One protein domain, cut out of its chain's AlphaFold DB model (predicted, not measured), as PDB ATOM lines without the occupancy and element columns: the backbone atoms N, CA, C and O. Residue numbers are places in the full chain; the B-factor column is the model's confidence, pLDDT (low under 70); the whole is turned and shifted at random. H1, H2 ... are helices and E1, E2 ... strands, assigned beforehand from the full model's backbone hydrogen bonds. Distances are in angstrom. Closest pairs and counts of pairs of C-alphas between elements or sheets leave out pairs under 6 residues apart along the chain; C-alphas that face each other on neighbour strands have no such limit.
ATOM      1  N   VAL A 181     -31.265  21.314 -16.495       73.88
ATOM      2  CA  VAL A 181     -30.016  22.057 -16.690       73.88
ATOM      3  C   VAL A 181     -29.656  22.082 -18.169       73.88
ATOM      4  O   VAL A 181     -29.455  21.035 -18.799       73.88
ATOM      5  N   SER A 182     -29.562  23.300 -18.690       74.38
ATOM      6  CA  SER A 182     -29.249  23.605 -20.082       74.38
ATOM      7  C   SER A 182     -27.903  24.313 -20.146       74.38
ATOM      8  O   SER A 182     -27.619  25.195 -19.338       74.38
ATOM      9  N   VAL A 183     -27.052  23.894 -21.077       71.62
ATOM     10  CA  VAL A 183     -25.662  24.347 -21.178       71.62
ATOM     11  C   VAL A 183     -25.441  24.925 -22.566       71.62
ATOM     12  O   VAL A 183     -25.810  24.295 -23.558       71.62
ATOM     13  N   TYR A 184     -24.858  26.118 -22.621       71.88
ATOM     14  CA  TYR A 184     -24.689  26.920 -23.830       71.88
ATOM     15  C   TYR A 184     -23.246  27.404 -23.981       71.88
ATOM     16  O   TYR A 184     -22.492  27.456 -23.012       71.88
ATOM     17  N   GLY A 185     -22.882  27.787 -25.208       64.75
ATOM     18  CA  GLY A 185     -21.625  28.481 -25.506       64.75
ATOM     19  C   GLY A 185     -20.396  27.586 -25.704       64.75
ATOM     20  O   GLY A 185     -19.319  28.090 -26.007       64.75
ATOM     21  N   SER A 186     -20.521  26.258 -25.593       66.00
ATOM     22  CA  SER A 186     -19.428  25.333 -25.920       66.00
ATOM     23  C   SER A 186     -19.939  23.932 -26.272       66.00
ATOM     24  O   SER A 186     -20.643  23.303 -25.487       66.00
ATOM     25  N   GLU A 187     -19.521  23.425 -27.435       64.88
ATOM     26  CA  GLU A 187     -19.879  22.096 -27.972       64.88
ATOM     27  C   GLU A 187     -18.898  20.990 -27.536       64.88
ATOM     28  O   GLU A 187     -18.787  19.931 -28.158       64.88
ATOM     29  N   LYS A 188     -18.112  21.228 -26.479       69.88
ATOM     30  CA  LYS A 188     -17.107  20.260 -26.034       69.88
ATOM     31  C   LYS A 188     -17.782  19.005 -25.473       69.88
ATOM     32  O   LYS A 188     -18.601  19.077 -24.558       69.88
ATOM     33  N   ALA A 189     -17.397  17.842 -25.997       68.50
ATOM     34  CA  ALA A 189     -17.970  16.561 -25.597       68.50
ATOM     35  C   ALA A 189     -17.894  16.349 -24.071       68.50
ATOM     36  O   ALA A 189     -16.849  16.566 -23.455       68.50
ATOM     37  N   GLY A 190     -19.013  15.939 -23.464       69.69
ATOM     38  CA  GLY A 190     -19.135  15.673 -22.024       69.69
ATOM     39  C   GLY A 190     -19.315  16.907 -21.130       69.69
ATOM     40  O   GLY A 190     -19.680  16.755 -19.965       69.69
ATOM     41  N   LEU A 191     -19.139  18.129 -21.651       76.69
ATOM     42  CA  LEU A 191     -19.310  19.363 -20.875       76.69
ATOM     43  C   LEU A 191     -20.732  19.496 -20.318       76.69
ATOM     44  O   LEU A 191     -20.910  19.833 -19.147       76.69
ATOM     45  N   SER A 192     -21.733  19.221 -21.159       70.62
ATOM     46  CA  SER A 192     -23.147  19.330 -20.793       70.62
ATOM     47  C   SER A 192     -23.509  18.372 -19.657       70.62
ATOM     48  O   SER A 192     -24.110  18.785 -18.668       70.62
ATOM     49  N   ASP A 193     -23.064  17.117 -19.738       70.81
ATOM     50  CA  ASP A 193     -23.404  16.092 -18.750       70.81
ATOM     51  C   ASP A 193     -22.720  16.339 -17.403       70.81
ATOM     52  O   ASP A 193     -23.373  16.288 -16.361       70.81
ATOM     53  N   ILE A 194     -21.435  16.712 -17.403       83.50
ATOM     54  CA  ILE A 194     -20.721  17.038 -16.159       83.50
ATOM     55  C   ILE A 194     -21.315  18.296 -15.515       83.50
ATOM     56  O   ILE A 194     -21.547  18.325 -14.306       83.50
ATOM     57  N   THR A 195     -21.613  19.325 -16.316       84.69
ATOM     58  CA  THR A 195     -22.239  20.555 -15.813       84.69
ATOM     59  C   THR A 195     -23.615  20.262 -15.216       84.69
ATOM     60  O   THR A 195     -23.912  20.751 -14.128       84.69
ATOM     61  N   ARG A 196     -24.434  19.422 -15.865       81.38
ATOM     62  CA  ARG A 196     -25.736  18.985 -15.336       81.38
ATOM     63  C   ARG A 196     -25.606  18.379 -13.945       81.38
ATOM     64  O   ARG A 196     -26.352  18.774 -13.054       81.38
ATOM     65  N   GLU A 197     -24.659  17.472 -13.740       81.94
ATOM     66  CA  GLU A 197     -24.480  16.814 -12.442       81.94
ATOM     67  C   GLU A 197     -23.952  17.769 -11.365       81.94
ATOM     68  O   GLU A 197     -24.459  17.771 -10.241       81.94
ATOM     69  N   VAL A 198     -23.010  18.654 -11.707       89.44
ATOM     70  CA  VAL A 198     -22.516  19.685 -10.777       89.44
ATOM     71  C   VAL A 198     -23.637  20.642 -10.363       89.44
ATOM     72  O   VAL A 198     -23.794  20.934  -9.175       89.44
ATOM     73  N   VAL A 199     -24.448  21.104 -11.318       88.56
ATOM     74  CA  VAL A 199     -25.566  22.016 -11.051       88.56
ATOM     75  C   VAL A 199     -26.656  21.320 -10.236       88.56
ATOM     76  O   VAL A 199     -27.080  21.877  -9.227       88.56
ATOM     77  N   LYS A 200     -27.065  20.094 -10.592       84.75
ATOM     78  CA  LYS A 200     -28.033  19.304  -9.805       84.75
ATOM     79  C   LYS A 200     -27.567  19.115  -8.363       84.75
ATOM     80  O   LYS A 200     -28.345  19.333  -7.436       84.75
ATOM     81  N   ALA A 201     -26.299  18.752  -8.160       88.19
ATOM     82  CA  ALA A 201     -25.726  18.588  -6.828       88.19
ATOM     83  C   ALA A 201     -25.712  19.909  -6.042       88.19
ATOM     84  O   ALA A 201     -26.052  19.926  -4.858       88.19
ATOM     85  N   SER A 202     -25.369  21.020  -6.704       91.44
ATOM     86  CA  SER A 202     -25.405  22.352  -6.096       91.44
ATOM     87  C   SER A 202     -26.825  22.755  -5.701       91.44
ATOM     88  O   SER A 202     -27.031  23.178  -4.568       91.44
ATOM     89  N   VAL A 203     -27.807  22.580  -6.589       89.12
ATOM     90  CA  VAL A 203     -29.215  22.914  -6.326       89.12
ATOM     91  C   VAL A 203     -29.777  22.057  -5.194       89.12
ATOM     92  O   VAL A 203     -30.423  22.583  -4.293       89.12
ATOM     93  N   LYS A 204     -29.467  20.757  -5.167       87.75
ATOM     94  CA  LYS A 204     -29.884  19.864  -4.078       87.75
ATOM     95  C   LYS A 204     -29.310  20.278  -2.721       87.75
ATOM     96  O   LYS A 204     -29.957  20.075  -1.698       87.75
ATOM     97  N   LYS A 205     -28.092  20.831  -2.695       90.19
ATOM     98  CA  LYS A 205     -27.398  21.197  -1.453       90.19
ATOM     99  C   LYS A 205     -27.689  22.623  -0.980       90.19
ATOM    100  O   LYS A 205     -27.749  22.852   0.224       90.19
ATOM    101  N   TYR A 206     -27.819  23.571  -1.903       91.12
ATOM    102  CA  TYR A 206     -27.861  25.009  -1.611       91.12
ATOM    103  C   TYR A 206     -29.092  25.723  -2.193       91.12
ATOM    104  O   TYR A 206     -29.235  26.931  -2.019       91.12
ATOM    105  N   GLY A 207     -29.981  24.999  -2.876       87.75
ATOM    106  CA  GLY A 207     -31.131  25.569  -3.574       87.75
ATOM    107  C   GLY A 207     -30.762  26.284  -4.879       87.75
ATOM    108  O   GLY A 207     -29.626  26.244  -5.358       87.75
ATOM    109  N   TYR A 208     -31.749  26.954  -5.474       88.44
ATOM    110  CA  TYR A 208     -31.609  27.703  -6.727       88.44
ATOM    111  C   TYR A 208     -30.939  29.070  -6.502       88.44
ATOM    112  O   TYR A 208     -31.570  30.116  -6.633       88.44
ATOM    113  N   ASN A 209     -29.649  29.074  -6.155       91.94
ATOM    114  CA  ASN A 209     -28.865  30.294  -5.946       91.94
ATOM    115  C   ASN A 209     -27.707  30.393  -6.952       91.94
ATOM    116  O   ASN A 209     -26.759  29.605  -6.903       91.94
ATOM    117  N   ALA A 210     -27.759  31.407  -7.824       89.00
ATOM    118  CA  ALA A 210     -26.783  31.617  -8.895       89.00
ATOM    119  C   ALA A 210     -25.332  31.708  -8.388       89.00
ATOM    120  O   ALA A 210     -24.442  31.105  -8.976       89.00
ATOM    121  N   SER A 211     -25.081  32.368  -7.253       91.88
ATOM    122  CA  SER A 211     -23.722  32.489  -6.700       91.88
ATOM    123  C   SER A 211     -23.150  31.143  -6.257       91.88
ATOM    124  O   SER A 211     -21.998  30.823  -6.547       91.88
ATOM    125  N   THR A 212     -23.957  30.312  -5.594       93.69
ATOM    126  CA  THR A 212     -23.517  28.973  -5.160       93.69
ATOM    127  C   THR A 212     -23.358  27.991  -6.319       93.69
ATOM    128  O   THR A 212     -22.446  27.160  -6.298       93.69
ATOM    129  N   ILE A 213     -24.198  28.115  -7.351       92.69
ATOM    130  CA  ILE A 213     -24.117  27.301  -8.566       92.69
ATOM    131  C   ILE A 213     -22.852  27.669  -9.347       92.69
ATOM    132  O   ILE A 213     -22.055  26.779  -9.644       92.69
ATOM    133  N   ALA A 214     -22.609  28.962  -9.588       91.56
ATOM    134  CA  ALA A 214     -21.392  29.456 -10.231       91.56
ATOM    135  C   ALA A 214     -20.139  29.017  -9.458       91.56
ATOM    136  O   ALA A 214     -19.204  28.469 -10.037       91.56
ATOM    137  N   GLY A 215     -20.146  29.148  -8.126       93.69
ATOM    138  CA  GLY A 215     -19.051  28.676  -7.278       93.69
ATOM    139  C   GLY A 215     -18.791  27.168  -7.395       93.69
ATOM    140  O   GLY A 215     -17.636  26.740  -7.445       93.69
ATOM    141  N   SER A 216     -19.846  26.353  -7.484       94.31
ATOM    142  CA  SER A 216     -19.728  24.899  -7.664       94.31
ATOM    143  C   SER A 216     -19.173  24.532  -9.044       94.31
ATOM    144  O   SER A 216     -18.292  23.674  -9.133       94.31
ATOM    145  N   ILE A 217     -19.618  25.222 -10.100       92.06
ATOM    146  CA  ILE A 217     -19.085  25.081 -11.464       92.06
ATOM    147  C   ILE A 217     -17.603  25.466 -11.498       92.06
ATOM    148  O   ILE A 217     -16.774  24.673 -11.937       92.06
ATOM    149  N   ASN A 218     -17.241  26.625 -10.943       92.25
ATOM    150  CA  ASN A 218     -15.861  27.112 -10.913       92.25
ATOM    151  C   ASN A 218     -14.941  26.196 -10.098       92.25
ATOM    152  O   ASN A 218     -13.777  26.009 -10.450       92.25
ATOM    153  N   LYS A 219     -15.455  25.547  -9.048       91.12
ATOM    154  CA  LYS A 219     -14.730  24.479  -8.348       91.12
ATOM    155  C   LYS A 219     -14.525  23.249  -9.238       91.12
ATOM    156  O   LYS A 219     -13.445  22.666  -9.216       91.12
ATOM    157  N   GLY A 220     -15.524  22.877 -10.040       87.25
ATOM    158  CA  GLY A 220     -15.401  21.847 -11.075       87.25
ATOM    159  C   GLY A 220     -14.334  22.182 -12.122       87.25
ATOM    160  O   GLY A 220     -13.538  21.311 -12.469       87.25
ATOM    161  N   ILE A 221     -14.257  23.445 -12.552       88.25
ATOM    162  CA  ILE A 221     -13.220  23.948 -13.468       88.25
ATOM    163  C   ILE A 221     -11.834  23.864 -12.819       88.25
ATOM    164  O   ILE A 221     -10.909  23.292 -13.392       88.25
ATOM    165  N   ASN A 222     -11.696  24.356 -11.585       86.69
ATOM    166  CA  ASN A 222     -10.433  24.322 -10.841       86.69
ATOM    167  C   ASN A 222      -9.914  22.899 -10.603       86.69
ATOM    168  O   ASN A 222      -8.709  22.669 -10.624       86.69
ATOM    169  N   ASN A 223     -10.823  21.945 -10.404       84.12
ATOM    170  CA  ASN A 223     -10.486  20.541 -10.187       84.12
ATOM    171  C   ASN A 223     -10.279  19.757 -11.496       84.12
ATOM    172  O   ASN A 223     -10.042  18.553 -11.442       84.12
ATOM    173  N   GLY A 224     -10.405  20.402 -12.661       81.19
ATOM    174  CA  GLY A 224     -10.262  19.756 -13.968       81.19
ATOM    175  C   GLY A 224     -11.411  18.817 -14.350       81.19
ATOM    176  O   GLY A 224     -11.274  18.060 -15.307       81.19
ATOM    177  N   LEU A 225     -12.542  18.856 -13.632       82.31
ATOM    178  CA  LEU A 225     -13.759  18.114 -13.989       82.31
ATOM    179  C   LEU A 225     -14.456  18.756 -15.193       82.31
ATOM    180  O   LEU A 225     -14.983  18.066 -16.057       82.31
ATOM    181  N   ILE A 226     -14.441  20.087 -15.250       85.62
ATOM    182  CA  ILE A 226     -14.987  20.888 -16.345       85.62
ATOM    183  C   ILE A 226     -13.802  21.531 -17.062       85.62
ATOM    184  O   ILE A 226     -13.005  22.230 -16.443       85.62
ATOM    185  N   VAL A 227     -13.648  21.276 -18.361       85.56
ATOM    186  CA  VAL A 227     -12.456  21.680 -19.122       85.56
ATOM    187  C   VAL A 227     -12.825  22.421 -20.397       85.56
ATOM    188  O   VAL A 227     -13.795  22.078 -21.059       85.56
ATOM    189  N   GLY A 228     -11.971  23.335 -20.855       79.38
ATOM    190  CA  GLY A 228     -12.135  24.031 -22.143       79.38
ATOM    191  C   GLY A 228     -13.113  25.202 -22.151       79.38
ATOM    192  O   GLY A 228     -13.488  25.660 -23.226       79.38
ATOM    193  N   VAL A 229     -13.510  25.675 -20.977       84.38
ATOM    194  CA  VAL A 229     -14.396  26.825 -20.782       84.38
ATOM    195  C   VAL A 229     -13.819  27.735 -19.706       84.38
ATOM    196  O   VAL A 229     -13.049  27.269 -18.861       84.38
ATOM    197  N   ASP A 230     -14.135  29.023 -19.788       87.62
ATOM    198  CA  ASP A 230     -13.743  30.019 -18.795       87.62
ATOM    199  C   ASP A 230     -14.584  29.904 -17.511       87.62
ATOM    200  O   ASP A 230     -15.570  29.158 -17.460       87.62
ATOM    201  N   TYR A 231     -14.178  30.627 -16.468       88.94
ATOM    202  CA  TYR A 231     -14.968  30.765 -15.249       88.94
ATOM    203  C   TYR A 231     -16.341  31.372 -15.542       88.94
ATOM    204  O   TYR A 231     -16.500  32.205 -16.430       88.94
ATOM    205  N   VAL A 232     -17.326  30.941 -14.759       86.69
ATOM    206  CA  VAL A 232     -18.723  31.364 -14.860       86.69
ATOM    207  C   VAL A 232     -19.026  32.333 -13.727       86.69
ATOM    208  O   VAL A 232     -18.780  32.019 -12.556       86.69
ATOM    209  N   GLU A 233     -19.580  33.492 -14.051       87.19
ATOM    210  CA  GLU A 233     -20.112  34.439 -13.075       87.19
ATOM    211  C   GLU A 233     -21.608  34.184 -12.816       87.19
ATOM    212  O   GLU A 233     -22.294  33.558 -13.623       87.19
ATOM    213  N   PRO A 234     -22.181  34.669 -11.698       87.00
ATOM    214  CA  PRO A 234     -23.616  34.532 -11.453       87.00
ATOM    215  C   PRO A 234     -24.493  35.149 -12.554       87.00
ATOM    216  O   PRO A 234     -25.611  34.685 -12.752       87.00
ATOM    217  N   SER A 235     -24.002  36.172 -13.265       85.44
ATOM    218  CA  SER A 235     -24.665  36.786 -14.426       85.44
ATOM    219  C   SER A 235     -24.697  35.889 -15.662       85.44
ATOM    220  O   SER A 235     -25.581  36.051 -16.498       85.44
ATOM    221  N   ASP A 236     -23.782  34.923 -15.756       78.50
ATOM    222  CA  ASP A 236     -23.726  33.928 -16.831       78.50
ATOM    223  C   ASP A 236     -24.658  32.734 -16.556       78.50
ATOM    224  O   ASP A 236     -24.660  31.732 -17.277       78.50
ATOM    225  N   LEU A 237     -25.455  32.818 -15.485       80.81
ATOM    226  CA  LEU A 237     -26.442  31.824 -15.104       80.81
ATOM    227  C   LEU A 237     -27.853  32.393 -15.204       80.81
ATOM    228  O   LEU A 237     -28.180  33.429 -14.628       80.81
ATOM    229  N   ASN A 238     -28.739  31.641 -15.848       81.88
ATOM    230  CA  ASN A 238     -30.170  31.908 -15.833       81.88
ATOM    231  C   ASN A 238     -30.856  30.931 -14.877       81.88
ATOM    232  O   ASN A 238     -31.209  29.814 -15.257       81.88
ATOM    233  N   VAL A 239     -31.000  31.330 -13.615       84.56
ATOM    234  CA  VAL A 239     -31.615  30.499 -12.573       84.56
ATOM    235  C   VAL A 239     -33.102  30.823 -12.464       84.56
ATOM    236  O   VAL A 239     -33.480  31.961 -12.185       84.56
ATOM    237  N   LYS A 240     -33.953  29.813 -12.666       75.19
ATOM    238  CA  LYS A 240     -35.416  29.923 -12.623       75.19
ATOM    239  C   LYS A 240     -35.980  28.906 -11.625       75.19
ATOM    240  O   LYS A 240     -36.290  27.780 -12.019       75.19
ATOM    241  N   PRO A 241     -36.089  29.276 -10.333       76.88
ATOM    242  CA  PRO A 241     -36.541  28.370  -9.279       76.88
ATOM    243  C   PRO A 241     -37.949  27.819  -9.532       76.88
ATOM    244  O   PRO A 241     -38.154  26.614  -9.400       76.88
ATOM    245  N   ASP A 242     -38.876  28.676  -9.973       63.75
ATOM    246  CA  ASP A 242     -40.299  28.342 -10.158       63.75
ATOM    247  C   ASP A 242     -40.514  27.190 -11.146       63.75
ATOM    248  O   ASP A 242     -41.404  26.362 -10.988       63.75
ATOM    249  N   VAL A 243     -39.645  27.108 -12.150       57.66
ATOM    250  CA  VAL A 243     -39.707  26.124 -13.245       57.66
ATOM    251  C   VAL A 243     -38.591  25.088 -13.137       57.66
ATOM    252  O   VAL A 243     -38.358  24.300 -14.053       57.66
ATOM    253  N   ARG A 244     -37.856  25.136 -12.019       70.88
ATOM    254  CA  ARG A 244     -36.769  24.228 -11.660       70.88
ATOM    255  C   ARG A 244     -35.669  24.130 -12.719       70.88
ATOM    256  O   ARG A 244     -35.030  23.083 -12.849       70.88
ATOM    257  N   ALA A 245     -35.419  25.225 -13.437       72.25
ATOM    258  CA  ALA A 245     -34.472  25.282 -14.544       72.25
ATOM    259  C   ALA A 245     -33.244  26.145 -14.229       72.25
ATOM    260  O   ALA A 245     -33.329  27.165 -13.540       72.25
ATOM    261  N   VAL A 246     -32.095  25.733 -14.764       75.81
ATOM    262  CA  VAL A 246     -30.840  26.484 -14.722       75.81
ATOM    263  C   VAL A 246     -30.197  26.466 -16.107       75.81
ATOM    264  O   VAL A 246     -29.807  25.408 -16.603       75.81
ATOM    265  N   GLY A 247     -30.074  27.637 -16.722       78.00
ATOM    266  CA  GLY A 247     -29.240  27.853 -17.901       78.00
ATOM    267  C   GLY A 247     -27.820  28.234 -17.488       78.00
ATOM    268  O   GLY A 247     -27.652  29.103 -16.635       78.00
ATOM    269  N   VAL A 248     -26.813  27.595 -18.080       79.69
ATOM    270  CA  VAL A 248     -25.389  27.909 -17.892       79.69
ATOM    271  C   VAL A 248     -24.807  28.358 -19.226       79.69
ATOM    272  O   VAL A 248     -24.814  27.580 -20.182       79.69
ATOM    273  N   TYR A 249     -24.294  29.584 -19.293       82.25
ATOM    274  CA  TYR A 249     -23.663  30.134 -20.491       82.25
ATOM    275  C   TYR A 249     -22.144  30.143 -20.306       82.25
ATOM    276  O   TYR A 249     -21.615  30.887 -19.490       82.25
ATOM    277  N   TYR A 250     -21.434  29.286 -21.039       82.62
ATOM    278  CA  TYR A 250     -19.975  29.244 -21.000       82.62
ATOM    279  C   TYR A 250     -19.353  30.115 -22.084       82.62
ATOM    280  O   TYR A 250     -19.824  30.145 -23.219       82.62
TER     281      TYR A 250
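Overview. This is residues 181 to 250 of the 304 residues of an uncharacterized protein of Methanobrevibacter sp (UniProt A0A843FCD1). A small three-stranded sheet has two helices, H1 and H2, packed over one face, while its other face is bare. The helices stand at a slant to each other and to the strands, and a long stretch with no named element, residues 223 to 236, folds back past H2 to the sheet. The printed part has 70 residues, with two named helices and three named strands in the order E1, H1, H2, E2, E3; the sheet runs E1, E3, E2 and is mixed. The class is mixed, helices and strands. The whole is compact, with a radius of gyration of the C-alphas of 10.7 A, and its spans of 30 by 20 by 20 A make it only just elongated.

Arrangement. The inner strand of the sheet is E3, residues 245 to 249. Edge strand E1, residues 181 to 184, is parallel to E3 at 20 degrees, with N 184 and O 248 at 2.8 A, within hydrogen-bond range. The other edge strand, E2, residues 237 to 240, is antiparallel to E3 at 169 degrees and forms a hairpin with it; N 238 and O 247 are 2.9 A apart and N 245 and O 240 are 3.0 A apart, both within hydrogen-bond range. E1 and E2 are apart. H1, residues 191 to 206, is on the sheet at a height over the sheet of 9.2 A. It lies over E1 and E3 and runs slantwise to the strands, at 46 degrees to E3 on the local plane. The closest C-alphas of H1 and E1 are those of Arg 196 and Val 181, 5.4 A apart. H2, residues 210 to 222, is on the same face as H1, over E3 and E2, at a height over the sheet of 10.1 A; its local plane is fitted only just, to 6 C-alphas of the sheet. It runs slantwise to the strands, at 42 degrees to E2 on the local plane. The closest C-alphas of H2 and E2 are those of Ala 210 and Val 239, 6.2 A apart. These are two layers, the helices on one face of a sheet. H1 and H2 touch, their closest C-alphas being those of Ser 202 and Ile 213 at 5.7 A, and run opposite ways at a steep tilt of 49 degrees. In H1 and H2 every O i to N i+4 pair is within hydrogen-bond range.

Along the chain. E1 begins at C-alpha 181, (-30.016, 22.057, -16.690), and measures 10.1 A from first to last C-alpha. H1 measures 21.8 A and H2 18.0 A; H2 ends at C-alpha 222, (-10.433, 24.322, -10.841). E2 measures 9.5 A, and E3 measures 13.3 A, ending at C-alpha 249, (-23.663, 30.134, -20.491).

Size, cuts and confidence. The two C-alphas farthest apart are those of Gly 224 and Asp 242, at 31.5 A. The printed part has no cut. The link from H2 to E2, 14 residues, is long; those from H1 to H2 and from E2 to E3 are tight, and that from E1 to H1 is short. The mean pLDDT of the printed part is 82.1; it is under 70 at residues 185 to 190 and 242 to 243.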